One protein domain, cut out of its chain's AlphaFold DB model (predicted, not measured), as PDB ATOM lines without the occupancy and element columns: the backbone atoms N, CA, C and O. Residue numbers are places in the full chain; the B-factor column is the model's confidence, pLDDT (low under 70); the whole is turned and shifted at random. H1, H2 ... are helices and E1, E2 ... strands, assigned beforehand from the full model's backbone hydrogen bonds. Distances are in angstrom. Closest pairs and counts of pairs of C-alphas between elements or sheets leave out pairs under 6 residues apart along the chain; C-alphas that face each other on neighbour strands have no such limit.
ATOM      1  N   ALA A 246      54.552 -58.710 -45.013       89.25
ATOM      2  CA  ALA A 246      55.538 -57.999 -44.208       89.25
ATOM      3  C   ALA A 246      56.133 -56.804 -44.965       89.25
ATOM      4  O   ALA A 246      56.194 -55.706 -44.417       89.25
ATOM      5  N   LEU A 247      56.515 -56.985 -46.231       90.00
ATOM      6  CA  LEU A 247      57.115 -55.916 -47.032       90.00
ATOM      7  C   LEU A 247      56.111 -54.845 -47.463       90.00
ATOM      8  O   LEU A 247      56.456 -53.667 -47.491       90.00
ATOM      9  N   SER A 248      54.842 -55.203 -47.675       89.44
ATOM     10  CA  SER A 248      53.781 -54.227 -47.970       89.44
ATOM     11  C   SER A 248      53.565 -53.206 -46.844       89.44
ATOM     12  O   SER A 248      52.955 -52.161 -47.069       89.44
ATOM     13  N   LEU A 249      54.062 -53.474 -45.628       90.94
ATOM     14  CA  LEU A 249      54.025 -52.520 -44.517       90.94
ATOM     15  C   LEU A 249      54.902 -51.289 -44.760       90.94
ATOM     16  O   LEU A 249      54.565 -50.229 -44.237       90.94
ATOM     17  N   TYR A 250      55.970 -51.390 -45.559       91.25
ATOM     18  CA  TYR A 250      56.769 -50.223 -45.942       91.25
ATOM     19  C   TYR A 250      55.900 -49.204 -46.679       91.25
ATOM     20  O   TYR A 250      55.776 -48.064 -46.232       91.25
ATOM     21  N   GLN A 251      55.190 -49.633 -47.723       88.50
ATOM     22  CA  GLN A 251      54.318 -48.729 -48.464       88.50
ATOM     23  C   GLN A 251      53.113 -48.298 -47.613       88.50
ATOM     24  O   GLN A 251      52.791 -47.113 -47.555       88.50
ATOM     25  N   ALA A 252      52.500 -49.234 -46.877       89.06
ATOM     26  CA  ALA A 252      51.273 -48.977 -46.123       89.06
ATOM     27  C   ALA A 252      51.449 -48.091 -44.881       89.06
ATOM     28  O   ALA A 252      50.503 -47.405 -44.502       89.06
ATOM     29  N   LEU A 253      52.609 -48.130 -44.216       91.69
ATOM     30  CA  LEU A 253      52.858 -47.377 -42.980       91.69
ATOM     31  C   LEU A 253      53.921 -46.291 -43.129       91.69
ATOM     32  O   LEU A 253      53.891 -45.325 -42.370       91.69
ATOM     33  N   LEU A 254      54.874 -46.455 -44.049       91.38
ATOM     34  CA  LEU A 254      55.996 -45.528 -44.224       91.38
ATOM     35  C   LEU A 254      55.920 -44.740 -45.539       91.38
ATOM     36  O   LEU A 254      56.665 -43.777 -45.704       91.38
ATOM     37  N   GLY A 255      55.026 -45.116 -46.460       88.44
ATOM     38  CA  GLY A 255      54.822 -44.418 -47.731       88.44
ATOM     39  C   GLY A 255      55.993 -44.538 -48.709       88.44
ATOM     40  O   GLY A 255      56.165 -43.664 -49.558       88.44
ATOM     41  N   ARG A 256      56.815 -45.582 -48.571       87.88
ATOM     42  CA  ARG A 256      57.965 -45.865 -49.438       87.88
ATOM     43  C   ARG A 256      58.140 -47.362 -49.639       87.88
ATOM     44  O   ARG A 256      57.619 -48.146 -48.852       87.88
ATOM     45  N   ASP A 257      58.978 -47.735 -50.594       84.88
ATOM     46  CA  ASP A 257      59.388 -49.121 -50.782       84.88
ATOM     47  C   ASP A 257      60.430 -49.564 -49.739       84.88
ATOM     48  O   ASP A 257      61.117 -48.747 -49.101       84.88
ATOM     49  N   ALA A 258      60.556 -50.883 -49.582       83.19
ATOM     50  CA  ALA A 258      61.638 -51.484 -48.820       83.19
ATOM     51  C   ALA A 258      62.970 -51.288 -49.557       83.19
ATOM     52  O   ALA A 258      63.079 -51.558 -50.750       83.19
ATOM     53  N   ASP A 259      64.001 -50.855 -48.837       80.75
ATOM     54  CA  ASP A 259      65.380 -50.968 -49.316       80.75
ATOM     55  C   ASP A 259      65.906 -52.406 -49.126       80.75
ATOM     56  O   ASP A 259      65.285 -53.207 -48.425       80.75
ATOM     57  N   LYS A 260      67.053 -52.733 -49.739       77.12
ATOM     58  CA  LYS A 260      67.696 -54.063 -49.695       77.12
ATOM     59  C   LYS A 260      67.848 -54.611 -48.275       77.12
ATOM     60  O   LYS A 260      67.360 -55.698 -47.966       77.12
ATOM     61  N   ASP A 261      68.464 -53.830 -47.389       81.12
ATOM     62  CA  ASP A 261      68.677 -54.221 -45.993       81.12
ATOM     63  C   ASP A 261      67.344 -54.392 -45.256       81.12
ATOM     64  O   ASP A 261      67.140 -55.342 -44.495       81.12
ATOM     65  N   GLY A 262      66.420 -53.461 -45.474       84.38
ATOM     66  CA  GLY A 262      65.083 -53.478 -44.918       84.38
ATOM     67  C   GLY A 262      64.304 -54.725 -45.321       84.38
ATOM     68  O   GLY A 262      63.742 -55.392 -44.452       84.38
ATOM     69  N   ALA A 263      64.300 -55.065 -46.609       85.38
ATOM     70  CA  ALA A 263      63.628 -56.241 -47.138       85.38
ATOM     71  C   ALA A 263      64.242 -57.531 -46.580       85.38
ATOM     72  O   ALA A 263      63.527 -58.342 -45.985       85.38
ATOM     73  N   ALA A 264      65.569 -57.673 -46.659       83.12
ATOM     74  CA  ALA A 264      66.283 -58.844 -46.159       83.12
ATOM     75  C   ALA A 264      66.032 -59.087 -44.662       83.12
ATOM     76  O   ALA A 264      65.807 -60.222 -44.239       83.12
ATOM     77  N   ASN A 265      66.034 -58.038 -43.834       84.69
ATOM     78  CA  ASN A 265      65.785 -58.174 -42.397       84.69
ATOM     79  C   ASN A 265      64.393 -58.753 -42.092       84.69
ATOM     80  O   ASN A 265      64.264 -59.600 -41.204       84.69
ATOM     81  N   PHE A 266      63.359 -58.313 -42.813       86.69
ATOM     82  CA  PHE A 266      61.992 -58.774 -42.573       86.69
ATOM     83  C   PHE A 266      61.707 -60.142 -43.182       86.69
ATOM     84  O   PHE A 266      61.066 -60.946 -42.509       86.69
ATOM     85  N   ILE A 267      62.231 -60.435 -44.375       86.75
ATOM     86  CA  ILE A 267      62.159 -61.777 -44.973       86.75
ATOM     87  C   ILE A 267      62.763 -62.796 -43.994       86.75
ATOM     88  O   ILE A 267      62.068 -63.698 -43.531       86.75
ATOM     89  N   ASN A 268      63.981 -62.542 -43.501       88.31
ATOM     90  CA  ASN A 268      64.628 -63.396 -42.498       88.31
ATOM     91  C   ASN A 268      63.812 -63.549 -41.198       88.31
ATOM     92  O   ASN A 268      63.849 -64.599 -40.548       88.31
ATOM     93  N   ALA A 269      63.099 -62.503 -40.769       88.69
ATOM     94  CA  ALA A 269      62.241 -62.576 -39.590       88.69
ATOM     95  C   ALA A 269      61.018 -63.475 -39.835       88.69
ATOM     96  O   ALA A 269      60.683 -64.296 -38.973       88.69
ATOM     97  N   VAL A 270      60.377 -63.342 -40.999       88.69
ATOM     98  CA  VAL A 270      59.234 -64.164 -41.419       88.69
ATOM     99  C   VAL A 270      59.655 -65.626 -41.583       88.69
ATOM    100  O   VAL A 270      59.019 -66.497 -40.986       88.69
ATOM    101  N   ASP A 271      60.787 -65.896 -42.234       88.31
ATOM    102  CA  ASP A 271      61.374 -67.240 -42.366       88.31
ATOM    103  C   ASP A 271      61.745 -67.855 -41.016       88.31
ATOM    104  O   ASP A 271      61.595 -69.058 -40.772       88.31
ATOM    105  N   GLY A 272      62.181 -67.008 -40.082       91.00
ATOM    106  CA  GLY A 272      62.403 -67.359 -38.683       91.00
ATOM    107  C   GLY A 272      61.121 -67.687 -37.903       91.00
ATOM    108  O   GLY A 272      61.206 -68.129 -36.751       91.00
ATOM    109  N   GLY A 273      59.942 -67.501 -38.504       91.81
ATOM    110  CA  GLY A 273      58.629 -67.776 -37.927       91.81
ATOM    111  C   GLY A 273      58.025 -66.616 -37.133       91.81
ATOM    112  O   GLY A 273      57.187 -66.860 -36.255       91.81
ATOM    113  N   ALA A 274      58.450 -65.371 -37.378       92.88
ATOM    114  CA  ALA A 274      57.801 -64.197 -36.798       92.88
ATOM    115  C   ALA A 274      56.335 -64.106 -37.255       92.88
ATOM    116  O   ALA A 274      56.000 -64.383 -38.404       92.88
ATOM    117  N   SER A 275      55.435 -63.719 -36.348       92.00
ATOM    118  CA  SER A 275      54.043 -63.465 -36.722       92.00
ATOM    119  C   SER A 275      53.902 -62.086 -37.362       92.00
ATOM    120  O   SER A 275      54.589 -61.146 -36.966       92.00
ATOM    121  N   LEU A 276      52.924 -61.931 -38.261       89.69
ATOM    122  CA  LEU A 276      52.557 -60.620 -38.811       89.69
ATOM    123  C   LEU A 276      52.263 -59.597 -37.700       89.69
ATOM    124  O   LEU A 276      52.628 -58.437 -37.818       89.69
ATOM    125  N   GLU A 277      51.663 -60.026 -36.587       92.81
ATOM    126  CA  GLU A 277      51.422 -59.167 -35.419       92.81
ATOM    127  C   GLU A 277      52.720 -58.623 -34.802       92.81
ATOM    128  O   GLU A 277      52.778 -57.447 -34.442       92.81
ATOM    129  N   ALA A 278      53.769 -59.446 -34.705       93.06
ATOM    130  CA  ALA A 278      55.068 -59.001 -34.210       93.06
ATOM    131  C   ALA A 278      55.716 -58.009 -35.185       93.06
ATOM    132  O   ALA A 278      56.137 -56.939 -34.758       93.06
ATOM    133  N   VAL A 279      55.695 -58.321 -36.486       92.75
ATOM    134  CA  VAL A 279      56.246 -57.456 -37.541       92.75
ATOM    135  C   VAL A 279      55.536 -56.096 -37.566       92.75
ATOM    136  O   VAL A 279      56.188 -55.056 -37.529       92.75
ATOM    137  N   VAL A 280      54.200 -56.077 -37.541       94.56
ATOM    138  CA  VAL A 280      53.404 -54.841 -37.443       94.56
ATOM    139  C   VAL A 280      53.755 -54.060 -36.178       94.56
ATOM    140  O   VAL A 280      53.892 -52.837 -36.217       94.56
ATOM    141  N   GLY A 281      53.922 -54.756 -35.052       94.69
ATOM    142  CA  GLY A 281      54.382 -54.152 -33.808       94.69
ATOM    143  C   GLY A 281      55.739 -53.465 -33.962       94.69
ATOM    144  O   GLY A 281      55.902 -52.342 -33.483       94.69
ATOM    145  N   ASP A 282      56.689 -54.091 -34.650       93.25
ATOM    146  CA  ASP A 282      58.018 -53.526 -34.884       93.25
ATOM    147  C   ASP A 282      57.956 -52.279 -35.780       93.25
ATOM    148  O   ASP A 282      58.570 -51.266 -35.440       93.25
ATOM    149  N   PHE A 283      57.139 -52.284 -36.842       93.75
ATOM    150  CA  PHE A 283      56.904 -51.099 -37.680       93.75
ATOM    151  C   PHE A 283      56.299 -49.941 -36.887       93.75
ATOM    152  O   PHE A 283      56.851 -48.840 -36.883       93.75
ATOM    153  N   LEU A 284      55.203 -50.183 -36.163       94.75
ATOM    154  CA  LEU A 284      54.500 -49.135 -35.417       94.75
ATOM    155  C   LEU A 284      55.341 -48.565 -34.262       94.75
ATOM    156  O   LEU A 284      55.138 -47.422 -33.848       94.75
ATOM    157  N   ASN A 285      56.297 -49.333 -33.737       94.00
ATOM    158  CA  ASN A 285      57.233 -48.873 -32.708       94.00
ATOM    159  C   ASN A 285      58.569 -48.369 -33.278       94.00
ATOM    160  O   ASN A 285      59.409 -47.886 -32.512       94.00
ATOM    161  N   SER A 286      58.778 -48.466 -34.593       94.00
ATOM    162  CA  SER A 286      60.011 -48.030 -35.241       94.00
ATOM    163  C   SER A 286      60.200 -46.519 -35.103       94.00
ATOM    164  O   SER A 286      59.246 -45.739 -35.081       94.00
ATOM    165  N   ASN A 287      61.459 -46.080 -35.029       92.75
ATOM    166  CA  ASN A 287      61.757 -44.650 -34.990       92.75
ATOM    167  C   ASN A 287      61.274 -43.933 -36.260       92.75
ATOM    168  O   ASN A 287      60.886 -42.771 -36.194       92.75
ATOM    169  N   GLU A 288      61.293 -44.628 -37.394       93.19
ATOM    170  CA  GLU A 288      60.859 -44.100 -38.681       93.19
ATOM    171  C   GLU A 288      59.363 -43.783 -38.680       93.19
ATOM    172  O   GLU A 288      58.996 -42.617 -38.821       93.19
ATOM    173  N   TYR A 289      58.513 -44.771 -38.381       94.38
ATOM    174  CA  TYR A 289      57.068 -44.561 -38.288       94.38
ATOM    175  C   TYR A 289      56.716 -43.492 -37.248       94.38
ATOM    176  O   TYR A 289      55.936 -42.579 -37.505       94.38
ATOM    177  N   GLN A 290      57.358 -43.541 -36.075       93.56
ATOM    178  CA  GLN A 290      57.151 -42.534 -35.034       93.56
ATOM    179  C   GLN A 290      57.561 -41.126 -35.488       93.56
ATOM    180  O   GLN A 290      56.980 -40.148 -35.023       93.56
ATOM    181  N   THR A 291      58.552 -40.999 -36.370       93.88
ATOM    182  CA  THR A 291      58.973 -39.708 -36.928       93.88
ATOM    183  C   THR A 291      57.968 -39.198 -37.955       93.88
ATOM    184  O   THR A 291      57.634 -38.015 -37.896       93.88
ATOM    185  N   ILE A 292      57.438 -40.069 -38.818       92.62
ATOM    186  CA  ILE A 292      56.365 -39.741 -39.774       92.62
ATOM    187  C   ILE A 292      55.137 -39.226 -39.014       92.62
ATOM    188  O   ILE A 292      54.771 -38.060 -39.142       92.62
ATOM    189  N   GLU A 293      54.623 -40.015 -38.068       92.88
ATOM    190  CA  GLU A 293      53.460 -39.671 -37.237       92.88
ATOM    191  C   GLU A 293      53.617 -38.371 -36.434       92.88
ATOM    192  O   GLU A 293      52.637 -37.705 -36.084       92.88
ATOM    193  N   ARG A 294      54.845 -38.020 -36.040       94.88
ATOM    194  CA  ARG A 294      55.132 -36.758 -35.340       94.88
ATOM    195  C   ARG A 294      55.241 -35.594 -36.311       94.88
ATOM    196  O   ARG A 294      54.846 -34.488 -35.949       94.88
ATOM    197  N   THR A 295      55.782 -35.833 -37.498       94.62
ATOM    198  CA  THR A 295      55.934 -34.828 -38.551       94.62
ATOM    199  C   THR A 295      54.573 -34.425 -39.098       94.62
ATOM    200  O   THR A 295      54.278 -33.233 -39.113       94.62
ATOM    201  N   ASP A 296      53.706 -35.389 -39.407       91.50
ATOM    202  CA  ASP A 296      52.344 -35.129 -39.887       91.50
ATOM    203  C   ASP A 296      51.522 -34.390 -38.833       91.50
ATOM    204  O   ASP A 296      50.953 -33.332 -39.095       91.50
ATOM    205  N   PHE A 297      51.584 -34.857 -37.583       93.88
ATOM    206  CA  PHE A 297      50.957 -34.177 -36.452       93.88
ATOM    207  C   PHE A 297      51.418 -32.713 -36.303       93.88
ATOM    208  O   PHE A 297      50.610 -31.821 -36.036       93.88
ATOM    209  N   LEU A 298      52.720 -32.443 -36.451       95.75
ATOM    210  CA  LEU A 298      53.262 -31.083 -36.395       95.75
ATOM    211  C   LEU A 298      52.845 -30.251 -37.612       95.75
ATOM    212  O   LEU A 298      52.578 -29.058 -37.451       95.75
ATOM    213  N   SER A 299      52.783 -30.863 -38.794       93.00
ATOM    214  CA  SER A 299      52.344 -30.222 -40.033       93.00
ATOM    215  C   SER A 299      50.894 -29.755 -39.928       93.00
ATOM    216  O   SER A 299      50.615 -28.575 -40.152       93.00
ATOM    217  N   ASP A 300      49.998 -30.625 -39.463       90.69
ATOM    218  CA  ASP A 300      48.590 -30.309 -39.211       90.69
ATOM    219  C   ASP A 300      48.435 -29.198 -38.176       90.69
ATOM    220  O   ASP A 300      47.674 -28.242 -38.361       90.69
ATOM    221  N   LEU A 301      49.198 -29.287 -37.085       93.94
ATOM    222  CA  LEU A 301      49.155 -28.300 -36.020       93.94
ATOM    223  C   LEU A 301      49.614 -26.921 -36.517       93.94
ATOM    224  O   LEU A 301      48.952 -25.923 -36.249       93.94
ATOM    225  N   TYR A 302      50.714 -26.835 -37.263       94.81
ATOM    226  CA  TYR A 302      51.217 -25.561 -37.783       94.81
ATOM    227  C   TYR A 302      50.344 -24.992 -38.901       94.81
ATOM    228  O   TYR A 302      50.025 -23.797 -38.881       94.81
ATOM    229  N   THR A 303      49.914 -25.838 -39.835       92.81
ATOM    230  CA  THR A 303      49.047 -25.429 -40.940       92.81
ATOM    231  C   THR A 303      47.708 -24.944 -40.403       92.81
ATOM    232  O   THR A 303      47.265 -23.857 -40.771       92.81
ATOM    233  N   GLY A 304      47.110 -25.667 -39.454       90.00
ATOM    234  CA  GLY A 304      45.858 -25.263 -38.831       90.00
ATOM    235  C   GLY A 304      45.995 -24.023 -37.941       90.00
ATOM    236  O   GLY A 304      45.222 -23.083 -38.113       90.00
ATOM    237  N   LEU A 305      46.988 -23.946 -37.035       91.12
ATOM    238  CA  LEU A 305      47.128 -22.791 -36.125       91.12
ATOM    239  C   LEU A 305      47.609 -21.512 -36.814       91.12
ATOM    240  O   LEU A 305      47.188 -20.416 -36.432       91.12
ATOM    241  N   PHE A 306      48.538 -21.632 -37.760       92.25
ATOM    242  CA  PHE A 306      49.293 -20.495 -38.291       92.25
ATOM    243  C   PHE A 306      49.140 -20.306 -39.803       92.25
ATOM    244  O   PHE A 306      49.607 -19.292 -40.327       92.25
ATOM    245  N   GLY A 307      48.484 -21.232 -40.508       90.75
ATOM    246  CA  GLY A 307      48.297 -21.154 -41.959       90.75
ATOM    247  C   GLY A 307      49.595 -21.318 -42.748       90.75
ATOM    248  O   GLY A 307      49.710 -20.787 -43.853       90.75
ATOM    249  N   ARG A 308      50.602 -21.971 -42.159       93.12
ATOM    250  CA  ARG A 308      51.923 -22.197 -42.757       93.12
ATOM    251  C   ARG A 308      52.503 -23.517 -42.269       93.12
ATOM    252  O   ARG A 308      52.225 -23.915 -41.144       93.12
ATOM    253  N   GLU A 309      53.384 -24.109 -43.063       92.06
ATOM    254  CA  GLU A 309      54.153 -25.283 -42.653       92.06
ATOM    255  C   GLU A 309      55.219 -24.940 -41.595       92.06
ATOM    256  O   GLU A 309      55.582 -23.771 -41.366       92.06
ATOM    257  N   THR A 310      55.713 -25.986 -40.931       90.81
ATOM    258  CA  THR A 310      56.910 -25.895 -40.093       90.81
ATOM    259  C   THR A 310      58.137 -25.677 -40.971       90.81
ATOM    260  O   THR A 310      58.300 -26.326 -41.994       90.81
ATOM    261  N   ASP A 311      59.017 -24.756 -40.581       91.88
ATOM    262  CA  ASP A 311      60.354 -24.709 -41.171       91.88
ATOM    263  C   ASP A 311      61.228 -25.831 -40.588       91.88
ATOM    264  O   ASP A 311      61.013 -26.250 -39.447       91.88
ATOM    265  N   ASP A 312      62.257 -26.262 -41.324       93.88
ATOM    266  CA  ASP A 312      63.143 -27.362 -40.915       93.88
ATOM    267  C   ASP A 312      63.749 -27.167 -39.517       93.88
ATOM    268  O   ASP A 312      63.973 -28.131 -38.787       93.88
ATOM    269  N   THR A 313      64.034 -25.923 -39.110       93.44
ATOM    270  CA  THR A 313      64.606 -25.655 -37.780       93.44
ATOM    271  C   THR A 313      63.558 -25.857 -36.689       93.44
ATOM    272  O   THR A 313      63.848 -26.469 -35.660       93.44
ATOM    273  N   GLY A 314      62.340 -25.361 -36.911       91.94
ATOM    274  CA  GLY A 314      61.199 -25.569 -36.026       91.94
ATOM    275  C   GLY A 314      60.818 -27.042 -35.908       91.94
ATOM    276  O   GLY A 314      60.681 -27.538 -34.789       91.94
ATOM    277  N   LEU A 315      60.710 -27.745 -37.039       94.88
ATOM    278  CA  LEU A 315      60.390 -29.172 -37.093       94.88
ATOM    279  C   LEU A 315      61.414 -29.994 -36.304       94.88
ATOM    280  O   LEU A 315      61.049 -30.681 -35.351       94.88
ATOM    281  N   ASN A 316      62.706 -29.842 -36.615       94.81
ATOM    282  CA  ASN A 316      63.778 -30.553 -35.912       94.81
ATOM    283  C   ASN A 316      63.820 -30.216 -34.412       94.81
ATOM    284  O   ASN A 316      64.099 -31.079 -33.578       94.81
ATOM    285  N   GLY A 317      63.502 -28.970 -34.046       95.94
ATOM    286  CA  GLY A 317      63.370 -28.560 -32.652       95.94
ATOM    287  C   GLY A 317      62.290 -29.349 -31.907       95.94
ATOM    288  O   GLY A 317      62.545 -29.846 -30.811       95.94
ATOM    289  N   TRP A 318      61.104 -29.506 -32.501       96.38
ATOM    290  CA  TRP A 318      60.008 -30.270 -31.897       96.38
ATOM    291  C   TRP A 318      60.245 -31.779 -31.908       96.38
ATOM    292  O   TRP A 318      59.943 -32.439 -30.914       96.38
ATOM    293  N   LEU A 319      60.840 -32.325 -32.970       95.94
ATOM    294  CA  LEU A 319      61.234 -33.736 -33.011       95.94
ATOM    295  C   LEU A 319      62.223 -34.066 -31.882       95.94
ATOM    296  O   LEU A 319      62.018 -35.037 -31.157       95.94
ATOM    297  N   SER A 320      63.196 -33.189 -31.611       96.06
ATOM    298  CA  SER A 320      64.105 -33.352 -30.468       96.06
ATOM    299  C   SER A 320      63.388 -33.295 -29.109       96.06
ATOM    300  O   SER A 320      63.815 -33.925 -28.139       96.06
ATOM    301  N   VAL A 321      62.282 -32.555 -29.001       95.94
ATOM    302  CA  VAL A 321      61.454 -32.530 -27.784       95.94
ATOM    303  C   VAL A 321      60.721 -33.864 -27.598       95.94
ATOM    304  O   VAL A 321      60.682 -34.380 -26.478       95.94
ATOM    305  N   PHE A 322      60.220 -34.475 -28.676       95.25
ATOM    306  CA  PHE A 322      59.668 -35.833 -28.628       95.25
ATOM    307  C   PHE A 322      60.719 -36.883 -28.244       95.25
ATOM    308  O   PHE A 322      60.437 -37.747 -27.416       95.25
ATOM    309  N   GLU A 323      61.944 -36.790 -28.769       93.12
ATOM    310  CA  GLU A 323      63.059 -37.678 -28.392       93.12
ATOM    311  C   GLU A 323      63.402 -37.601 -26.896       93.12
ATOM    312  O   GLU A 323      63.831 -38.582 -26.290       93.12
ATOM    313  N   GLN A 324      63.167 -36.446 -26.269       95.38
ATOM    314  CA  GLN A 324      63.330 -36.247 -24.826       95.38
ATOM    315  C   GLN A 324      62.156 -36.800 -23.994       95.38
ATOM    316  O   GLN A 324      62.162 -36.675 -22.767       95.38
ATOM    317  N   GLY A 325      61.166 -37.433 -24.631       94.12
ATOM    318  CA  GLY A 325      60.029 -38.088 -23.982       94.12
ATOM    319  C   GLY A 325      58.816 -37.187 -23.759       94.12
ATOM    320  O   GLY A 325      57.934 -37.552 -22.981       94.12
ATOM    321  N   ALA A 326      58.760 -36.019 -24.404       96.19
ATOM    322  CA  ALA A 326      57.569 -35.180 -24.375       96.19
ATOM    323  C   ALA A 326      56.392 -35.881 -25.066       96.19
ATOM    324  O   ALA A 326      56.545 -36.553 -26.086       96.19
ATOM    325  N   SER A 327      55.197 -35.702 -24.518       95.50
ATOM    326  CA  SER A 327      53.962 -36.205 -25.113       95.50
ATOM    327  C   SER A 327      53.414 -35.242 -26.174       95.50
ATOM    328  O   SER A 327      53.771 -34.061 -26.200       95.50
ATOM    329  N   ARG A 328      52.474 -35.707 -27.016       94.44
ATOM    330  CA  ARG A 328      51.743 -34.821 -27.946       94.44
ATOM    331  C   ARG A 328      51.109 -33.639 -27.193       94.44
ATOM    332  O   ARG A 328      51.194 -32.514 -27.671       94.44
ATOM    333  N   SER A 329      50.584 -33.840 -25.978       95.62
ATOM    334  CA  SER A 329      50.008 -32.744 -25.180       95.62
ATOM    335  C   SER A 329      51.040 -31.726 -24.685       95.62
ATOM    336  O   SER A 329      50.726 -30.542 -24.567       95.62
ATOM    337  N   ASP A 330      52.278 -32.151 -24.417       96.50
ATOM    338  CA  ASP A 330      53.357 -31.228 -24.038       96.50
ATOM    339  C   ASP A 330      53.746 -30.327 -25.217       96.50
ATOM    340  O   ASP A 330      53.932 -29.120 -25.052       96.50
ATOM    341  N   VAL A 331      53.804 -30.901 -26.421       96.50
ATOM    342  CA  VAL A 331      54.082 -30.171 -27.666       96.50
ATOM    343  C   VAL A 331      52.932 -29.223 -28.021       96.50
ATOM    344  O   VAL A 331      53.182 -28.047 -28.294       96.50
ATOM    345  N   ILE A 332      51.676 -29.674 -27.914       96.81
ATOM    346  CA  ILE A 332      50.484 -28.822 -28.085       96.81
ATOM    347  C   ILE A 332      50.540 -27.643 -27.121       96.81
ATOM    348  O   ILE A 332      50.388 -26.498 -27.544       96.81
ATOM    349  N   ALA A 333      50.803 -27.893 -25.836       95.88
ATOM    350  CA  ALA A 333      50.918 -26.834 -24.841       95.88
ATOM    351  C   ALA A 333      52.065 -25.860 -25.164       95.88
ATOM    352  O   ALA A 333      51.893 -24.647 -25.025       95.88
ATOM    353  N   GLY A 334      53.209 -26.363 -25.634       95.56
ATOM    354  CA  GLY A 334      54.342 -25.543 -26.063       95.56
ATOM    355  C   GLY A 334      53.998 -24.608 -27.227       95.56
ATOM    356  O   GLY A 334      54.302 -23.414 -27.173       95.56
ATOM    357  N   ILE A 335      53.315 -25.125 -28.249       95.38
ATOM    358  CA  ILE A 335      52.935 -24.365 -29.447       95.38
ATOM    359  C   ILE A 335      51.780 -23.402 -29.143       95.38
ATOM    360  O   ILE A 335      51.876 -22.210 -29.443       95.38
ATOM    361  N   ALA A 336      50.726 -23.869 -28.473       95.81
ATOM    362  CA  ALA A 336      49.568 -23.063 -28.080       95.81
ATOM    363  C   ALA A 336      49.914 -21.960 -27.062       95.81
ATOM    364  O   ALA A 336      49.257 -20.918 -27.020       95.81
ATOM    365  N   GLY A 337      50.944 -22.182 -26.241       94.19
ATOM    366  CA  GLY A 337      51.481 -21.211 -25.286       94.19
ATOM    367  C   GLY A 337      52.534 -20.264 -25.869       94.19
ATOM    368  O   GLY A 337      53.041 -19.399 -25.153       94.19
ATOM    369  N   SER A 338      52.889 -20.414 -27.147       94.62
ATOM    370  CA  SER A 338      53.925 -19.606 -27.789       94.62
ATOM    371  C   SER A 338      53.518 -18.134 -27.947       94.62
ATOM    372  O   SER A 338      52.341 -17.755 -27.894       94.62
ATOM    373  N   ALA A 339      54.513 -17.275 -28.184       94.19
ATOM    374  CA  ALA A 339      54.272 -15.868 -28.502       94.19
ATOM    375  C   ALA A 339      53.493 -15.693 -29.820       94.19
ATOM    376  O   ALA A 339      52.717 -14.748 -29.943       94.19
ATOM    377  N   GLU A 340      53.677 -16.606 -30.779       92.25
ATOM    378  CA  GLU A 340      52.971 -16.609 -32.064       92.25
ATOM    379  C   GLU A 340      51.489 -16.944 -31.870       92.25
ATOM    380  O   GLU A 340      50.628 -16.166 -32.275       92.25
ATOM    381  N   ALA A 341      51.181 -18.015 -31.130       93.75
ATOM    382  CA  ALA A 341      49.805 -18.340 -30.766       93.75
ATOM    383  C   ALA A 341      49.154 -17.201 -29.973       93.75
ATOM    384  O   ALA A 341      48.019 -16.822 -30.255       93.75
ATOM    385  N   SER A 342      49.885 -16.585 -29.040       92.44
ATOM    386  CA  SER A 342      49.407 -15.443 -28.246       92.44
ATOM    387  C   SER A 342      49.071 -14.197 -29.077       92.44
ATOM    388  O   SER A 342      48.342 -13.330 -28.594       92.44
ATOM    389  N   ALA A 343      49.583 -14.083 -30.308       94.94
ATOM    390  CA  ALA A 343      49.265 -12.978 -31.209       94.94
ATOM    391  C   ALA A 343      47.884 -13.123 -31.879       94.94
ATOM    392  O   ALA A 343      47.331 -12.129 -32.356       94.94
ATOM    393  N   LEU A 344      47.307 -14.330 -31.895       94.31
ATOM    394  CA  LEU A 344      45.963 -14.589 -32.414       94.31
ATOM    395  C   LEU A 344      44.890 -14.081 -31.441       94.31
ATOM    396  O   LEU A 344      45.036 -14.206 -30.223       94.31
ATOM    397  N   SER A 345      43.764 -13.578 -31.958       94.94
ATOM    398  CA  SER A 345      42.571 -13.335 -31.129       94.94
ATOM    399  C   SER A 345      42.029 -14.656 -30.566       94.94
ATOM    400  O   SER A 345      42.376 -15.729 -31.057       94.94
ATOM    401  N   ASN A 346      41.190 -14.603 -29.526       94.81
ATOM    402  CA  ASN A 346      40.576 -15.822 -28.986       94.81
ATOM    403  C   ASN A 346      39.718 -16.533 -30.041       94.81
ATOM    404  O   ASN A 346      39.813 -17.749 -30.161       94.81
ATOM    405  N   ASP A 347      38.955 -15.781 -30.838       92.88
ATOM    406  CA  ASP A 347      38.180 -16.319 -31.958       92.88
ATOM    407  C   ASP A 347      39.078 -17.035 -32.974       92.88
ATOM    408  O   ASP A 347      38.860 -18.207 -33.264       92.88
ATOM    409  N   SER A 348      40.123 -16.360 -33.472       93.25
ATOM    410  CA  SER A 348      41.032 -16.943 -34.465       93.25
ATOM    411  C   SER A 348      41.778 -18.149 -33.913       93.25
ATOM    412  O   SER A 348      41.930 -19.130 -34.621       93.25
ATOM    413  N   PHE A 349      42.206 -18.105 -32.650       95.38
ATOM    414  CA  PHE A 349      42.886 -19.221 -32.001       95.38
ATOM    415  C   PHE A 349      41.991 -20.459 -31.892       95.38
ATOM    416  O   PHE A 349      42.422 -21.550 -32.245       95.38
ATOM    417  N   VAL A 350      40.741 -20.302 -31.442       95.00
ATOM    418  CA  VAL A 350      39.811 -21.436 -31.318       95.00
ATOM    419  C   VAL A 350      39.434 -21.992 -32.690       95.00
ATOM    420  O   VAL A 350      39.467 -23.204 -32.863       95.00
ATOM    421  N   SER A 351      39.121 -21.146 -33.677       92.50
ATOM    422  CA  SER A 351      38.820 -21.626 -35.034       92.50
ATOM    423  C   SER A 351      40.004 -22.377 -35.653       92.50
ATOM    424  O   SER A 351      39.811 -23.437 -36.235       92.50
ATOM    425  N   ALA A 352      41.225 -21.881 -35.459       93.19
ATOM    426  CA  ALA A 352      42.442 -22.512 -35.959       93.19
ATOM    427  C   ALA A 352      42.741 -23.866 -35.277       93.19
ATOM    428  O   ALA A 352      43.199 -24.804 -35.923       93.19
ATOM    429  N   LEU A 353      42.415 -24.007 -33.984       94.31
ATOM    430  CA  LEU A 353      42.480 -25.295 -33.281       94.31
ATOM    431  C   LEU A 353      41.463 -26.310 -33.811       94.31
ATOM    432  O   LEU A 353      41.769 -27.496 -33.845       94.31
ATOM    433  N   TYR A 354      40.265 -25.868 -34.199       93.38
ATOM    434  CA  TYR A 354      39.263 -26.753 -34.797       93.38
ATOM    435  C   TYR A 354      39.720 -27.272 -36.160       93.38
ATOM    436  O   TYR A 354      39.585 -28.464 -36.421       93.38
ATOM    437  N   GLU A 355      40.316 -26.416 -36.989       91.25
ATOM    438  CA  GLU A 355      40.893 -26.848 -38.262       91.25
ATOM    439  C   GLU A 355      42.037 -27.845 -38.030       91.25
ATOM    440  O   GLU A 355      42.000 -28.954 -38.552       91.25
ATOM    441  N   ALA A 356      42.991 -27.508 -37.155       92.31
ATOM    442  CA  ALA A 356      44.139 -28.365 -36.857       92.31
ATOM    443  C   ALA A 356      43.749 -29.730 -36.261       92.31
ATOM    444  O   ALA A 356      44.282 -30.764 -36.651       92.31
ATOM    445  N   ALA A 357      42.842 -29.743 -35.280       93.25
ATOM    446  CA  ALA A 357      42.515 -30.955 -34.531       93.25
ATOM    447  C   ALA A 357      41.409 -31.789 -35.182       93.25
ATOM    448  O   ALA A 357      41.374 -33.001 -34.990       93.25
ATOM    449  N   LEU A 358      40.468 -31.147 -35.882       92.19
ATOM    450  CA  LEU A 358      39.223 -31.767 -36.350       92.19
ATOM    451  C   LEU A 358      39.063 -31.706 -37.877       92.19
ATOM    452  O   LEU A 358      38.129 -32.309 -38.399       92.19
ATOM    453  N   GLY A 359      39.956 -31.010 -38.594       89.25
ATOM    454  CA  GLY A 359      39.944 -30.930 -40.058       89.25
ATOM    455  C   GLY A 359      38.735 -30.178 -40.613       89.25
ATOM    456  O   GLY A 359      38.257 -30.495 -41.705       89.25
ATOM    457  N   ARG A 360      38.159 -29.254 -39.830       88.19
ATOM    458  CA  ARG A 360      37.009 -28.458 -40.265       88.19
ATOM    459  C   ARG A 360      36.981 -27.035 -39.719       88.19
ATOM    460  O   ARG A 360      37.132 -26.783 -38.520       88.19
ATOM    461  N   ASP A 361      36.547 -26.141 -40.599       81.31
ATOM    462  CA  ASP A 361      36.192 -24.773 -40.261       81.31
ATOM    463  C   ASP A 361      34.959 -24.711 -39.354       81.31
ATOM    464  O   ASP A 361      33.925 -25.348 -39.595       81.31
ATOM    465  N   THR A 362      35.018 -23.845 -38.341       76.19
ATOM    466  CA  THR A 362      33.856 -23.538 -37.503       76.19
ATOM    467  C   THR A 362      33.728 -22.063 -37.159       76.19
ATOM    468  O   THR A 362      34.695 -21.354 -36.872       76.19
ATOM    469  N   VAL A 363      32.472 -21.611 -37.133       62.06
ATOM    470  CA  VAL A 363      32.059 -20.306 -36.615       62.06
ATOM    471  C   VAL A 363      30.709 -20.442 -35.914       62.06
ATOM    472  O   VAL A 363      29.747 -20.954 -36.486       62.06
ATOM    473  N   GLY A 364      30.610 -19.941 -34.680       68.25
ATOM    474  CA  GLY A 364      29.334 -19.762 -33.986       68.25
ATOM    475  C   GLY A 364      29.205 -20.532 -32.672       68.25
ATOM    476  O   GLY A 364      30.077 -20.489 -31.813       68.25
ATOM    477  N   ALA A 365      28.051 -21.174 -32.460       75.12
ATOM    478  CA  ALA A 365      27.638 -21.655 -31.137       75.12
ATOM    479  C   ALA A 365      28.569 -22.716 -30.517       75.12
ATOM    480  O   ALA A 365      28.666 -22.765 -29.293       75.12
ATOM    481  N   GLU A 366      29.251 -23.522 -31.338       80.38
ATOM    482  CA  GLU A 366      30.172 -24.577 -30.886       80.38
ATOM    483  C   GLU A 366      31.475 -24.006 -30.301       80.38
ATOM    484  O   GLU A 366      31.965 -24.513 -29.296       80.38
ATOM    485  N   THR A 367      31.993 -22.904 -30.857       89.75
ATOM    486  CA  THR A 367      33.240 -22.269 -30.397       89.75
ATOM    487  C   THR A 367      33.017 -21.239 -29.288       89.75
ATOM    488  O   THR A 367      33.919 -20.988 -28.487       89.75
ATOM    489  N   ASN A 368      31.800 -20.688 -29.164       90.44
ATOM    490  CA  ASN A 368      31.449 -19.675 -28.155       90.44
ATOM    491  C   ASN A 368      31.766 -20.097 -26.711       90.44
ATOM    492  O   ASN A 368      32.107 -19.248 -25.883       90.44
ATOM    493  N   GLY A 369      31.640 -21.390 -26.393       93.12
ATOM    494  CA  GLY A 369      31.978 -21.924 -25.072       93.12
ATOM    495  C   GLY A 369      33.465 -21.759 -24.753       93.12
ATOM    496  O   GLY A 369      33.815 -21.176 -23.726       93.12
ATOM    497  N   TRP A 370      34.331 -22.191 -25.671       95.00
ATOM    498  CA  TRP A 370      35.784 -22.048 -25.559       95.00
ATOM    499  C   TRP A 370      36.224 -20.588 -25.528       95.00
ATOM    500  O   TRP A 370      37.025 -20.201 -24.678       95.00
ATOM    501  N   ILE A 371      35.647 -19.755 -26.396       95.31
ATOM    502  CA  ILE A 371      35.939 -18.318 -26.441       95.31
ATOM    503  C   ILE A 371      35.594 -17.664 -25.095       95.31
ATOM    504  O   ILE A 371      36.426 -16.957 -24.528       95.31
ATOM    505  N   SER A 372      34.424 -17.977 -24.522       95.31
ATOM    506  CA  SER A 372      34.011 -17.462 -23.205       95.31
ATOM    507  C   SER A 372      34.946 -17.923 -22.079       95.31
ATOM    508  O   SER A 372      35.234 -17.154 -21.159       95.31
ATOM    509  N   LEU A 373      35.443 -19.165 -22.138       96.12
ATOM    510  CA  LEU A 373      36.424 -19.674 -21.176       96.12
ATOM    511  C   LEU A 373      37.734 -18.883 -21.256       96.12
ATOM    512  O   LEU A 373      38.227 -18.426 -20.222       96.12
ATOM    513  N   LEU A 374      38.255 -18.646 -22.462       96.12
ATOM    514  CA  LEU A 374      39.464 -17.844 -22.671       96.12
ATOM    515  C   LEU A 374      39.282 -16.392 -22.205       96.12
ATOM    516  O   LEU A 374      40.158 -15.842 -21.543       96.12
ATOM    517  N   GLU A 375      38.129 -15.775 -22.477       95.88
ATOM    518  CA  GLU A 375      37.790 -14.432 -21.976       95.88
ATOM    519  C   GLU A 375      37.710 -14.372 -20.444       95.88
ATOM    520  O   GLU A 375      38.046 -13.353 -19.838       95.88
ATOM    521  N   SER A 376      37.304 -15.474 -19.807       96.19
ATOM    522  CA  SER A 376      37.271 -15.610 -18.347       96.19
ATOM    523  C   SER A 376      38.632 -15.943 -17.714       96.19
ATOM    524  O   SER A 376      38.733 -15.990 -16.487       96.19
ATOM    525  N   GLY A 377      39.680 -16.123 -18.527       94.94
ATOM    526  CA  GLY A 377      41.054 -16.359 -18.078       94.94
ATOM    527  C   GLY A 377      41.505 -17.822 -18.077       94.94
ATOM    528  O   GLY A 377      42.509 -18.124 -17.434       94.94
ATOM    529  N   ALA A 378      40.797 -18.727 -18.763       95.81
ATOM    530  CA  ALA A 378      41.292 -20.085 -18.997       95.81
ATOM    531  C   ALA A 378      42.595 -20.069 -19.817       95.81
ATOM    532  O   ALA A 378      42.806 -19.178 -20.648       95.81
ATOM    533  N   SER A 379      43.469 -21.054 -19.598       95.69
ATOM    534  CA  SER A 379      44.716 -21.156 -20.358       95.69
ATOM    535  C   SER A 379      44.452 -21.608 -21.791       95.69
ATOM    536  O   SER A 379      43.669 -22.526 -22.035       95.69
ATOM    537  N   ARG A 380      45.183 -21.025 -22.744       95.56
ATOM    538  CA  ARG A 380      45.205 -21.495 -24.137       95.56
ATOM    539  C   ARG A 380      45.753 -22.909 -24.273       95.56
ATOM    540  O   ARG A 380      45.291 -23.644 -25.134       95.56
ATOM    541  N   THR A 381      46.695 -23.284 -23.412       96.50
ATOM    542  CA  THR A 381      47.248 -24.644 -23.377       96.50
ATOM    543  C   THR A 381      46.184 -25.664 -22.995       96.50
ATOM    544  O   THR A 381      46.113 -26.720 -23.609       96.50
ATOM    545  N   ASP A 382      45.334 -25.328 -22.021       95.38
ATOM    546  CA  ASP A 382      44.278 -26.220 -21.536       95.38
ATOM    547  C   ASP A 382      43.191 -26.363 -22.602       95.38
ATOM    548  O   ASP A 382      42.819 -27.478 -22.947       95.38
ATOM    549  N   VAL A 383      42.762 -25.248 -23.210       96.00
ATOM    550  CA  VAL A 383      41.790 -25.267 -24.317       96.00
ATOM    551  C   VAL A 383      42.306 -26.068 -25.513       96.00
ATOM    552  O   VAL A 383      41.554 -26.848 -26.088       96.00
ATOM    553  N   ALA A 384      43.580 -25.906 -25.885       96.50
ATOM    554  CA  ALA A 384      44.171 -26.681 -26.971       96.50
ATOM    555  C   ALA A 384      44.195 -28.180 -26.638       96.50
ATOM    556  O   ALA A 384      43.699 -28.984 -27.423       96.50
ATOM    557  N   ASN A 385      44.691 -28.555 -25.457       96.19
ATOM    558  CA  ASN A 385      44.725 -29.954 -25.035       96.19
ATOM    559  C   ASN A 385      43.326 -30.585 -24.970       96.19
ATOM    560  O   ASN A 385      43.163 -31.716 -25.416       96.19
ATOM    561  N   ASP A 386      42.314 -29.864 -24.481       96.06
ATOM    562  CA  ASP A 386      40.940 -30.371 -24.409       96.06
ATOM    563  C   ASP A 386      40.333 -30.621 -25.803       96.06
ATOM    564  O   ASP A 386      39.629 -31.612 -26.001       96.06
ATOM    565  N   ILE A 387      40.611 -29.750 -26.781       95.12
ATOM    566  CA  ILE A 387      40.129 -29.916 -28.163       95.12
ATOM    567  C   ILE A 387      40.827 -31.106 -28.841       95.12
ATOM    568  O   ILE A 387      40.150 -31.957 -29.423       95.12
ATOM    569  N   PHE A 388      42.152 -31.220 -28.716       95.12
ATOM    570  CA  PHE A 388      42.924 -32.332 -29.291       95.12
ATOM    571  C   PHE A 388      42.661 -33.681 -28.604       95.12
ATOM    572  O   PHE A 388      42.823 -34.723 -29.227       95.12
ATOM    573  N   ALA A 389      42.223 -33.685 -27.343       94.75
ATOM    574  CA  ALA A 389      41.820 -34.901 -26.633       94.75
ATOM    575  C   ALA A 389      40.361 -35.317 -26.907       94.75
ATOM    576  O   ALA A 389      39.876 -36.300 -26.334       94.75
ATOM    577  N   SER A 390      39.628 -34.564 -27.732       94.31
ATOM    578  CA  SER A 390      38.219 -34.832 -28.007       94.31
ATOM    579  C   SER A 390      38.016 -36.127 -28.804       94.31
ATOM    580  O   SER A 390      38.878 -36.577 -29.557       94.31
ATOM    581  N   ALA A 391      36.829 -36.731 -28.669       92.81
ATOM    582  CA  ALA A 391      36.464 -37.912 -29.456       92.81
ATOM    583  C   ALA A 391      36.509 -37.635 -30.968       92.81
ATOM    584  O   ALA A 391      36.883 -38.508 -31.737       92.81
ATOM    585  N   GLU A 392      36.175 -36.412 -31.378       92.00
ATOM    586  CA  GLU A 392      36.192 -36.000 -32.778       92.00
ATOM    587  C   GLU A 392      37.620 -35.911 -33.341       92.00
ATOM    588  O   GLU A 392      37.864 -36.403 -34.440       92.00
ATOM    589  N   ALA A 393      38.577 -35.387 -32.566       92.94
ATOM    590  CA  ALA A 393      39.993 -35.380 -32.948       92.94
ATOM    591  C   ALA A 393      40.550 -36.808 -33.108       92.94
ATOM    592  O   ALA A 393      41.289 -37.099 -34.053       92.94
ATOM    593  N   ASN A 394      40.138 -37.728 -32.226       91.81
ATOM    594  CA  ASN A 394      40.483 -39.146 -32.359       91.81
ATOM    595  C   ASN A 394      39.868 -39.765 -33.625       91.81
ATOM    596  O   ASN A 394      40.541 -40.532 -34.308       91.81
ATOM    597  N   THR A 395      38.622 -39.422 -33.973       92.88
ATOM    598  CA  THR A 395      37.992 -39.879 -35.221       92.88
ATOM    599  C   THR A 395      38.740 -39.362 -36.450       92.88
ATOM    600  O   THR A 395      38.965 -40.156 -37.361       92.88
ATOM    601  N   LYS A 396      39.182 -38.092 -36.482       92.69
ATOM    602  CA  LYS A 396      40.030 -37.572 -37.575       92.69
ATOM    603  C   LYS A 396      41.309 -38.396 -37.714       92.69
ATOM    604  O   LYS A 396      41.541 -38.963 -38.774       92.69
ATOM    605  N   THR A 397      42.060 -38.544 -36.620       92.50
ATOM    606  CA  THR A 397      43.338 -39.284 -36.616       92.50
ATOM    607  C   THR A 397      43.152 -40.728 -37.098       92.50
ATOM    608  O   THR A 397      43.903 -41.223 -37.930       92.50
ATOM    609  N   ASN A 398      42.111 -41.414 -36.615       94.75
ATOM    610  CA  ASN A 398      41.794 -42.773 -37.056       94.75
ATOM    611  C   ASN A 398      41.368 -42.834 -38.528       94.75
ATOM    612  O   ASN A 398      41.629 -43.836 -39.190       94.75
ATOM    613  N   THR A 399      40.705 -41.790 -39.029       94.19
ATOM    614  CA  THR A 399      40.298 -41.687 -40.437       94.19
ATOM    615  C   THR A 399      41.514 -41.568 -41.336       94.19
ATOM    616  O   THR A 399      41.638 -42.356 -42.265       94.19
ATOM    617  N   GLU A 400      42.445 -40.677 -41.005       92.50
ATOM    618  CA  GLU A 400      43.697 -40.487 -41.748       92.50
ATOM    619  C   GLU A 400      44.546 -41.758 -41.756       92.50
ATOM    620  O   GLU A 400      44.980 -42.205 -42.815       92.50
ATOM    621  N   PHE A 401      44.678 -42.409 -40.597       94.00
ATOM    622  CA  PHE A 401      45.371 -43.688 -40.475       94.00
ATOM    623  C   PHE A 401      44.772 -44.779 -41.382       94.00
ATOM    624  O   PHE A 401      45.488 -45.442 -42.132       94.00
ATOM    625  N   VAL A 402      43.448 -44.975 -41.340       95.00
ATOM    626  CA  VAL A 402      42.783 -45.977 -42.191       95.00
ATOM    627  C   VAL A 402      42.858 -45.582 -43.663       95.00
ATOM    628  O   VAL A 402      43.026 -46.451 -44.514       95.00
ATOM    629  N   ASP A 403      42.733 -44.300 -43.996       91.88
ATOM    630  CA  ASP A 403      42.810 -43.856 -45.384       91.88
ATOM    631  C   ASP A 403      44.193 -44.104 -45.990       91.88
ATOM    632  O   ASP A 403      44.240 -44.628 -47.104       91.88
ATOM    633  N   SER A 404      45.269 -43.844 -45.241       89.94
ATOM    634  CA  SER A 404      46.650 -44.130 -45.651       89.94
ATOM    635  C   SER A 404      46.876 -45.620 -45.942       89.94
ATOM    636  O   SER A 404      47.343 -45.980 -47.024       89.94
ATOM    637  N   LEU A 405      46.422 -46.521 -45.060       90.50
ATOM    638  CA  LEU A 405      46.532 -47.971 -45.294       90.50
ATOM    639  C   LEU A 405      45.858 -48.405 -46.602       90.50
ATOM    640  O   LEU A 405      46.380 -49.226 -47.357       90.50
ATOM    641  N   PHE A 406      44.676 -47.858 -46.874       89.25
ATOM    642  CA  PHE A 406      43.871 -48.226 -48.036       89.25
ATOM    643  C   PHE A 406      44.273 -47.512 -49.327       89.25
ATOM    644  O   PHE A 406      43.780 -47.893 -50.390       89.25
ATOM    645  N   GLU A 407      45.130 -46.498 -49.258       86.12
ATOM    646  CA  GLU A 407      45.821 -45.982 -50.439       86.12
ATOM    647  C   GLU A 407      46.754 -47.054 -51.019       86.12
ATOM    648  O   GLU A 407      46.808 -47.218 -52.234       86.12
ATOM    649  N   THR A 408      47.368 -47.862 -50.147       81.81
ATOM    650  CA  THR A 408      48.272 -48.958 -50.526       81.81
ATOM    651  C   THR A 408      47.524 -50.232 -50.907       81.81
ATOM    652  O   THR A 408      47.714 -50.774 -51.986       81.81
ATOM    653  N   VAL A 409      46.642 -50.747 -50.047       82.62
ATOM    654  CA  VAL A 409      46.006 -52.055 -50.320       82.62
ATOM    655  C   VAL A 409      44.766 -51.968 -51.215       82.62
ATOM    656  O   VAL A 409      44.238 -52.986 -51.665       82.62
ATOM    657  N   GLY A 410      44.265 -50.755 -51.458       82.69
ATOM    658  CA  GLY A 410      42.971 -50.529 -52.089       82.69
ATOM    659  C   GLY A 410      41.786 -50.982 -51.225       82.69
ATOM    660  O   GLY A 410      41.908 -51.639 -50.195       82.69
ATOM    661  N   GLY A 411      40.573 -50.614 -51.635       83.38
ATOM    662  CA  GLY A 411      39.350 -51.085 -50.984       83.38
ATOM    663  C   GLY A 411      38.185 -50.115 -51.103       83.38
ATOM    664  O   GLY A 411      38.332 -48.966 -51.520       83.38
ATOM    665  N   ASP A 412      36.993 -50.600 -50.759       87.81
ATOM    666  CA  ASP A 412      35.776 -49.800 -50.826       87.81
ATOM    667  C   ASP A 412      35.507 -49.012 -49.532       87.81
ATOM    668  O   ASP A 412      36.032 -49.292 -48.450       87.81
ATOM    669  N   ALA A 413      34.642 -48.003 -49.647       90.44
ATOM    670  CA  ALA A 413      34.277 -47.135 -48.532       90.44
ATOM    671  C   ALA A 413      33.569 -47.878 -47.381       90.44
ATOM    672  O   ALA A 413      33.604 -47.410 -46.244       90.44
ATOM    673  N   ALA A 414      32.916 -49.016 -47.647       91.94
ATOM    674  CA  ALA A 414      32.227 -49.783 -46.613       91.94
ATOM    675  C   ALA A 414      33.222 -50.564 -45.748       91.94
ATOM    676  O   ALA A 414      33.073 -50.584 -44.525       91.94
ATOM    677  N   THR A 415      34.257 -51.144 -46.356       91.25
ATOM    678  CA  THR A 415      35.357 -51.794 -45.641       91.25
ATOM    679  C   THR A 415      36.106 -50.792 -44.768       91.25
ATOM    680  O   THR A 415      36.266 -51.043 -43.572       91.25
ATOM    681  N   LYS A 416      36.465 -49.619 -45.315       93.31
ATOM    682  CA  LYS A 416      37.086 -48.530 -44.538       93.31
ATOM    683  C   LYS A 416      36.246 -48.156 -43.312       93.31
ATOM    684  O   LYS A 416      36.745 -48.142 -42.190       93.31
ATOM    685  N   ALA A 417      34.942 -47.937 -43.506       94.00
ATOM    686  CA  ALA A 417      34.023 -47.595 -42.419       94.00
ATOM    687  C   ALA A 417      33.940 -48.684 -41.332       94.00
ATOM    688  O   ALA A 417      33.778 -48.366 -40.154       94.00
ATOM    689  N   GLY A 418      34.068 -49.961 -41.702       94.94
ATOM    690  CA  GLY A 418      34.130 -51.070 -40.749       94.94
ATOM    691  C   GLY A 418      35.345 -50.993 -39.820       94.94
ATOM    692  O   GLY A 418      35.198 -51.174 -38.611       94.94
ATOM    693  N   TYR A 419      36.524 -50.676 -40.362       95.81
ATOM    694  CA  TYR A 419      37.750 -50.525 -39.572       95.81
ATOM    695  C   TYR A 419      37.727 -49.287 -38.674       95.81
ATOM    696  O   TYR A 419      38.146 -49.368 -37.519       95.81
ATOM    697  N   LEU A 420      37.141 -48.184 -39.140       95.69
ATOM    698  CA  LEU A 420      36.920 -47.004 -38.298       95.69
ATOM    699  C   LEU A 420      36.039 -47.326 -37.089       95.69
ATOM    700  O   LEU A 420      36.405 -47.015 -35.958       95.69
ATOM    701  N   LEU A 421      34.932 -48.044 -37.300       95.50
ATOM    702  CA  LEU A 421      34.070 -48.497 -36.206       95.50
ATOM    703  C   LEU A 421      34.795 -49.437 -35.231       95.50
ATOM    704  O   LEU A 421      34.493 -49.430 -34.035       95.50
ATOM    705  N   ALA A 422      35.735 -50.255 -35.717       96.50
ATOM    706  CA  ALA A 422      36.541 -51.122 -34.864       96.50
ATOM    707  C   ALA A 422      37.464 -50.303 -33.946       96.50
ATOM    708  O   ALA A 422      37.481 -50.554 -32.739       96.50
ATOM    709  N   LEU A 423      38.151 -49.286 -34.483       96.75
ATOM    710  CA  LEU A 423      38.982 -48.363 -33.698       96.75
ATOM    711  C   LEU A 423      38.145 -47.592 -32.669       96.75
ATOM    712  O   LEU A 423      38.500 -47.535 -31.493       96.75
ATOM    713  N   GLU A 424      36.977 -47.086 -33.068       93.31
ATOM    714  CA  GLU A 424      36.035 -46.411 -32.162       93.31
ATOM    715  C   GLU A 424      35.480 -47.342 -31.070       93.31
ATOM    716  O   GLU A 424      35.091 -46.890 -29.990       93.31
ATOM    717  N   SER A 425      35.476 -48.654 -31.322       94.69
ATOM    718  CA  SER A 425      35.081 -49.691 -30.363       94.69
ATOM    719  C   SER A 425      36.244 -50.207 -29.500       94.69
ATOM    720  O   SER A 425      36.020 -51.067 -28.645       94.69
ATOM    721  N   GLY A 426      37.460 -49.679 -29.685       94.12
ATOM    722  CA  GLY A 426      38.640 -49.984 -28.874       94.12
ATOM    723  C   GLY A 426      39.621 -50.998 -29.469       94.12
ATOM    724  O   GLY A 426      40.468 -51.492 -28.726       94.12
ATOM    725  N   ALA A 427      39.520 -51.326 -30.762       96.44
ATOM    726  CA  ALA A 427      40.595 -52.033 -31.460       96.44
ATOM    727  C   ALA A 427      41.860 -51.162 -31.513       96.44
ATOM    728  O   ALA A 427      41.768 -49.933 -31.551       96.44
ATOM    729  N   SER A 428      43.037 -51.787 -31.516       95.62
ATOM    730  CA  SER A 428      44.291 -51.059 -31.704       95.62
ATOM    731  C   SER A 428      44.575 -50.805 -33.189       95.62
ATOM    732  O   SER A 428      44.066 -51.510 -34.061       95.62
ATOM    733  N   HIS A 429      45.433 -49.823 -33.486       95.38
ATOM    734  CA  HIS A 429      45.970 -49.634 -34.839       95.38
ATOM    735  C   HIS A 429      46.680 -50.895 -35.342       95.38
ATOM    736  O   HIS A 429      46.480 -51.273 -36.490       95.38
ATOM    737  N   ALA A 430      47.409 -51.606 -34.475       96.12
ATOM    738  CA  ALA A 430      48.057 -52.870 -34.824       96.12
ATOM    739  C   ALA A 430      47.047 -53.939 -35.275       96.12
ATOM    740  O   ALA A 430      47.244 -54.557 -36.319       96.12
ATOM    741  N   ASP A 431      45.932 -54.106 -34.552       95.69
ATOM    742  CA  ASP A 431      44.877 -55.060 -34.932       95.69
ATOM    743  C   ASP A 431      44.292 -54.732 -36.312       95.69
ATOM    744  O   ASP A 431      44.021 -55.628 -37.115       95.69
ATOM    745  N   VAL A 432      44.101 -53.438 -36.596       95.75
ATOM    746  CA  VAL A 432      43.607 -52.975 -37.896       95.75
ATOM    747  C   VAL A 432      44.616 -53.273 -38.995       95.75
ATOM    748  O   VAL A 432      44.223 -53.854 -39.999       95.75
ATOM    749  N   VAL A 433      45.901 -52.960 -38.807       95.38
ATOM    750  CA  VAL A 433      46.945 -53.225 -39.813       95.38
ATOM    751  C   VAL A 433      47.055 -54.716 -40.100       95.38
ATOM    752  O   VAL A 433      46.974 -55.109 -41.260       95.38
ATOM    753  N   VAL A 434      47.156 -55.555 -39.062       94.25
ATOM    754  CA  VAL A 434      47.212 -57.020 -39.210       94.25
ATOM    755  C   VAL A 434      46.000 -57.529 -39.988       94.25
ATOM    756  O   VAL A 434      46.135 -58.362 -40.879       94.25
ATOM    757  N   SER A 435      44.806 -57.015 -39.679       92.44
ATOM    758  CA  SER A 435      43.577 -57.414 -40.361       92.44
ATOM    759  C   SER A 435      43.513 -56.932 -41.812       92.44
ATOM    760  O   SER A 435      43.038 -57.682 -42.663       92.44
ATOM    761  N   VAL A 436      43.941 -55.698 -42.090       91.12
ATOM    762  CA  VAL A 436      43.927 -55.091 -43.428       91.12
ATOM    763  C   VAL A 436      44.941 -55.791 -44.325       91.12
ATOM    764  O   VAL A 436      44.555 -56.343 -45.349       91.12
ATOM    765  N   ILE A 437      46.205 -55.840 -43.908       90.12
ATOM    766  CA  ILE A 437      47.307 -56.439 -44.670       90.12
ATOM    767  C   ILE A 437      47.111 -57.950 -44.811       90.12
ATOM    768  O   ILE A 437      47.254 -58.496 -45.901       90.12
ATOM    769  N   GLY A 438      46.687 -58.626 -43.740       85.69
ATOM    770  CA  GLY A 438      46.449 -60.069 -43.750       85.69
ATOM    771  C   GLY A 438      45.294 -60.523 -44.654       85.69
ATOM    772  O   GLY A 438      45.216 -61.702 -44.994       85.69
ATOM    773  N   GLN A 439      44.384 -59.617 -45.031       80.81
ATOM    774  CA  GLN A 439      43.241 -59.903 -45.913       80.81
ATOM    775  C   GLN A 439      43.347 -59.238 -47.287       80.81
ATOM    776  O   GLN A 439      42.451 -59.424 -48.114       80.81
ATOM    777  N   ALA A 440      44.381 -58.433 -47.518       73.12
ATOM    778  CA  ALA A 440      44.521 -57.677 -48.745       73.12
ATOM    779  C   ALA A 440      44.801 -58.603 -49.935       73.12
ATOM    780  O   ALA A 440      45.601 -59.535 -49.852       73.12
ATOM    781  N   ASP A 441      44.151 -58.304 -51.058       68.81
ATOM    782  CA  ASP A 441      44.571 -58.792 -52.370       68.81
ATOM    783  C   ASP A 441      45.706 -57.874 -52.839       68.81
ATOM    784  O   ASP A 441      45.483 -56.868 -53.520       68.81
ATOM    785  N   LEU A 442      46.907 -58.146 -52.320       69.94
ATOM    786  CA  LEU A 442      48.114 -57.363 -52.566       69.94
ATOM    787  C   LEU A 442      48.512 -57.544 -54.035       69.94
ATOM    788  O   LEU A 442      49.155 -58.523 -54.406       69.94
ATOM    789  N   ASN A 443      48.083 -56.617 -54.890       68.25
ATOM    790  CA  ASN A 443      48.577 -56.559 -56.257       68.25
ATOM    791  C   ASN A 443      49.896 -55.773 -56.303       68.25
ATOM    792  O   ASN A 443      50.085 -54.802 -55.562       68.25
ATOM    793  N   ALA A 444      50.793 -56.195 -57.192       68.19
ATOM    794  CA  ALA A 444      52.143 -55.647 -57.301       68.19
ATOM    795  C   ALA A 444      52.173 -54.147 -57.635       68.19
ATOM    796  O   ALA A 444      53.104 -53.454 -57.243       68.19
ATOM    797  N   ASP A 445      51.153 -53.625 -58.325       71.75
ATOM    798  CA  ASP A 445      51.102 -52.206 -58.690       71.75
ATOM    799  C   ASP A 445      50.832 -51.288 -57.489       71.75
ATOM    800  O   ASP A 445      51.223 -50.129 -57.525       71.75
ATOM    801  N   ALA A 446      50.155 -51.775 -56.446       69.19
ATOM    802  CA  ALA A 446      49.799 -50.960 -55.284       69.19
ATOM    803  C   ALA A 446      50.755 -51.148 -54.095       69.19
ATOM    804  O   ALA A 446      50.830 -50.299 -53.211       69.19
ATOM    805  N   THR A 447      51.473 -52.270 -54.071       75.75
ATOM    806  CA  THR A 447      52.321 -52.677 -52.940       75.75
ATOM    807  C   THR A 447      53.798 -52.717 -53.279       75.75
ATOM    808  O   THR A 447      54.599 -52.820 -52.359       75.75
ATOM    809  N   HIS A 448      54.149 -52.656 -54.570       88.25
ATOM    810  CA  HIS A 448      55.523 -52.792 -55.055       88.25
ATOM    811  C   HIS A 448      56.213 -54.072 -54.552       88.25
ATOM    812  O   HIS A 448      57.434 -54.150 -54.438       88.25
ATOM    813  N   VAL A 449      55.418 -55.118 -54.299       90.12
ATOM    814  CA  VAL A 449      55.880 -56.456 -53.925       90.12
ATOM    815  C   VAL A 449      55.120 -57.495 -54.746       90.12
ATOM    816  O   VAL A 449      53.916 -57.362 -54.975       90.12
ATOM    817  N   ILE A 450      55.804 -58.542 -55.204       91.06
ATOM    818  CA  ILE A 450      55.200 -59.624 -55.982       91.06
ATOM    819  C   ILE A 450      55.658 -60.993 -55.485       91.06
ATOM    820  O   ILE A 450      56.843 -61.239 -55.298       91.06
ATOM    821  N   VAL A 451      54.694 -61.895 -55.297       91.94
ATOM    822  CA  VAL A 451      54.960 -63.280 -54.896       91.94
ATOM    823  C   VAL A 451      55.272 -64.111 -56.135       91.94
ATOM    824  O   VAL A 451      54.403 -64.276 -56.996       91.94
ATOM    825  N   VAL A 452      56.480 -64.659 -56.206       90.94
ATOM    826  CA  VAL A 452      56.942 -65.534 -57.286       90.94
ATOM    827  C   VAL A 452      57.565 -66.786 -56.658       90.94
ATOM    828  O   VAL A 452      58.756 -66.803 -56.353       90.94
ATOM    829  N   PRO A 453      56.764 -67.835 -56.398       82.81
ATOM    830  CA  PRO A 453      57.255 -69.017 -55.698       82.81
ATOM    831  C   PRO A 453      58.375 -69.710 -56.491       82.81
ATOM    832  O   PRO A 453      58.120 -70.197 -57.587       82.81
ATOM    833  N   GLY A 454      59.580 -69.795 -55.919       70.25
ATOM    834  CA  GLY A 454      60.731 -70.477 -56.533       70.25
ATOM    835  C   GLY A 454      61.600 -69.618 -57.458       70.25
ATOM    836  O   GLY A 454      62.546 -70.142 -58.041       70.25
ATOM    837  N   ALA A 455      61.301 -68.322 -57.588       65.19
ATOM    838  CA  ALA A 455      62.114 -67.388 -58.370       65.19
ATOM    839  C   ALA A 455      63.265 -66.747 -57.600       65.19
ATOM    840  O   ALA A 455      63.965 -65.938 -58.192       65.19
ATOM    841  N   VAL A 456      63.400 -67.043 -56.314       62.34
ATOM    842  CA  VAL A 456      64.344 -66.435 -55.375       62.34
ATOM    843  C   VAL A 456      65.040 -67.569 -54.624       62.34
ATOM    844  O   VAL A 456      64.365 -68.617 -54.450       62.34
TER     845      VAL A 456
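AT A GLANCE: This is residues 246 to 456 of the 456 residues of an uncharacterized protein of Pseudomonas sp. Leaf127 (UniProt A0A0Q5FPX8). Two long helices, H4 and H11, span between two clusters of shorter helices in an elongated body. H1, H2, H3, H12, H13 and H14 gather toward one end, and H6 to H10 toward the other, with H5 packed on H4. The printed part has 211 residues, with fourteen named helices in order and then one short strand, E1; the class is mostly helix. It is only just compact, close to loose, with a radius of gyration of the C-alphas of 20.0 A and spans of 70 by 38 by 26 A.

IN THESE COORDINATES: H1, residues 246 to 254, begins at C-alpha 246 (55.538, -57.999, -44.208). H2 is 260 to 271, H3 276 to 285, and H4 287 to 306, 27.4 A long. H5 is 312 to 323, H6 328 to 336, H7 339 to 343, H8 346 to 358, 17.6 A long, H9 368 to 375 and H10 380 to 388. H11, 391 to 409, is 27.0 A long and begins at C-alpha 391 (36.464, -37.912, -29.456). H12 is 413 to 424, H13 429 to 439, H14 444 to 447; E1, 449 to 451, ends at C-alpha 451 (54.960, -63.280, -54.896).

HOW THE PARTS SIT: H1 and H11 are the hubs, touching five helices each. H1 touches H2 at Leu 247 and Ala 263, C-alphas 6.5 A apart, and H3 at Ala 246 and Leu 276, 6.7 A. H4 touches H1 with residues 288 to 292 alone and H8 with 300 to 306 alone; Gly 304 and Ala 356 have the closest C-alphas of H4 and H8, 4.1 A, at a shallow tilt of 33 degrees, only just short of steep, opposite ways. H5 touches H4 at Leu 319 and Arg 294, 7.2 A. H6 touches H10 at Ala 333 and Thr 381, 4.5 A; H7 is close to H8 but not clearly touching, at 7.1 A. H9 and H10, a helical hairpin, only just touch, with 3 pairs of C-alphas within 8 A. H11 touches H8 at Ala 393 and Leu 358, 5.0 A, and H1 at Leu 405 and Ala 252, 4.9 A; H4 and H11 are apart. H11, H12 and H13 form an up and down bundle, each running against the one before. H14 touches H11 at Ala 446 and Thr 408, 5.4 A. E1 pairs with no named strand. Every O i to N i+4 pair is within hydrogen-bond range in H2 to H10, H12 and H13; H1 has 3 of 5, H11 14 of 15, and H14 is too short for such a pair.

THE WHOLE: The C-alphas of Ser 376 and Gly 454, the two farthest apart, are 70.8 A apart. The printed part has no cut and no long link. Confidence is under 70 at residues 363 to 364, 441 to 444, 446 and 455 to 456.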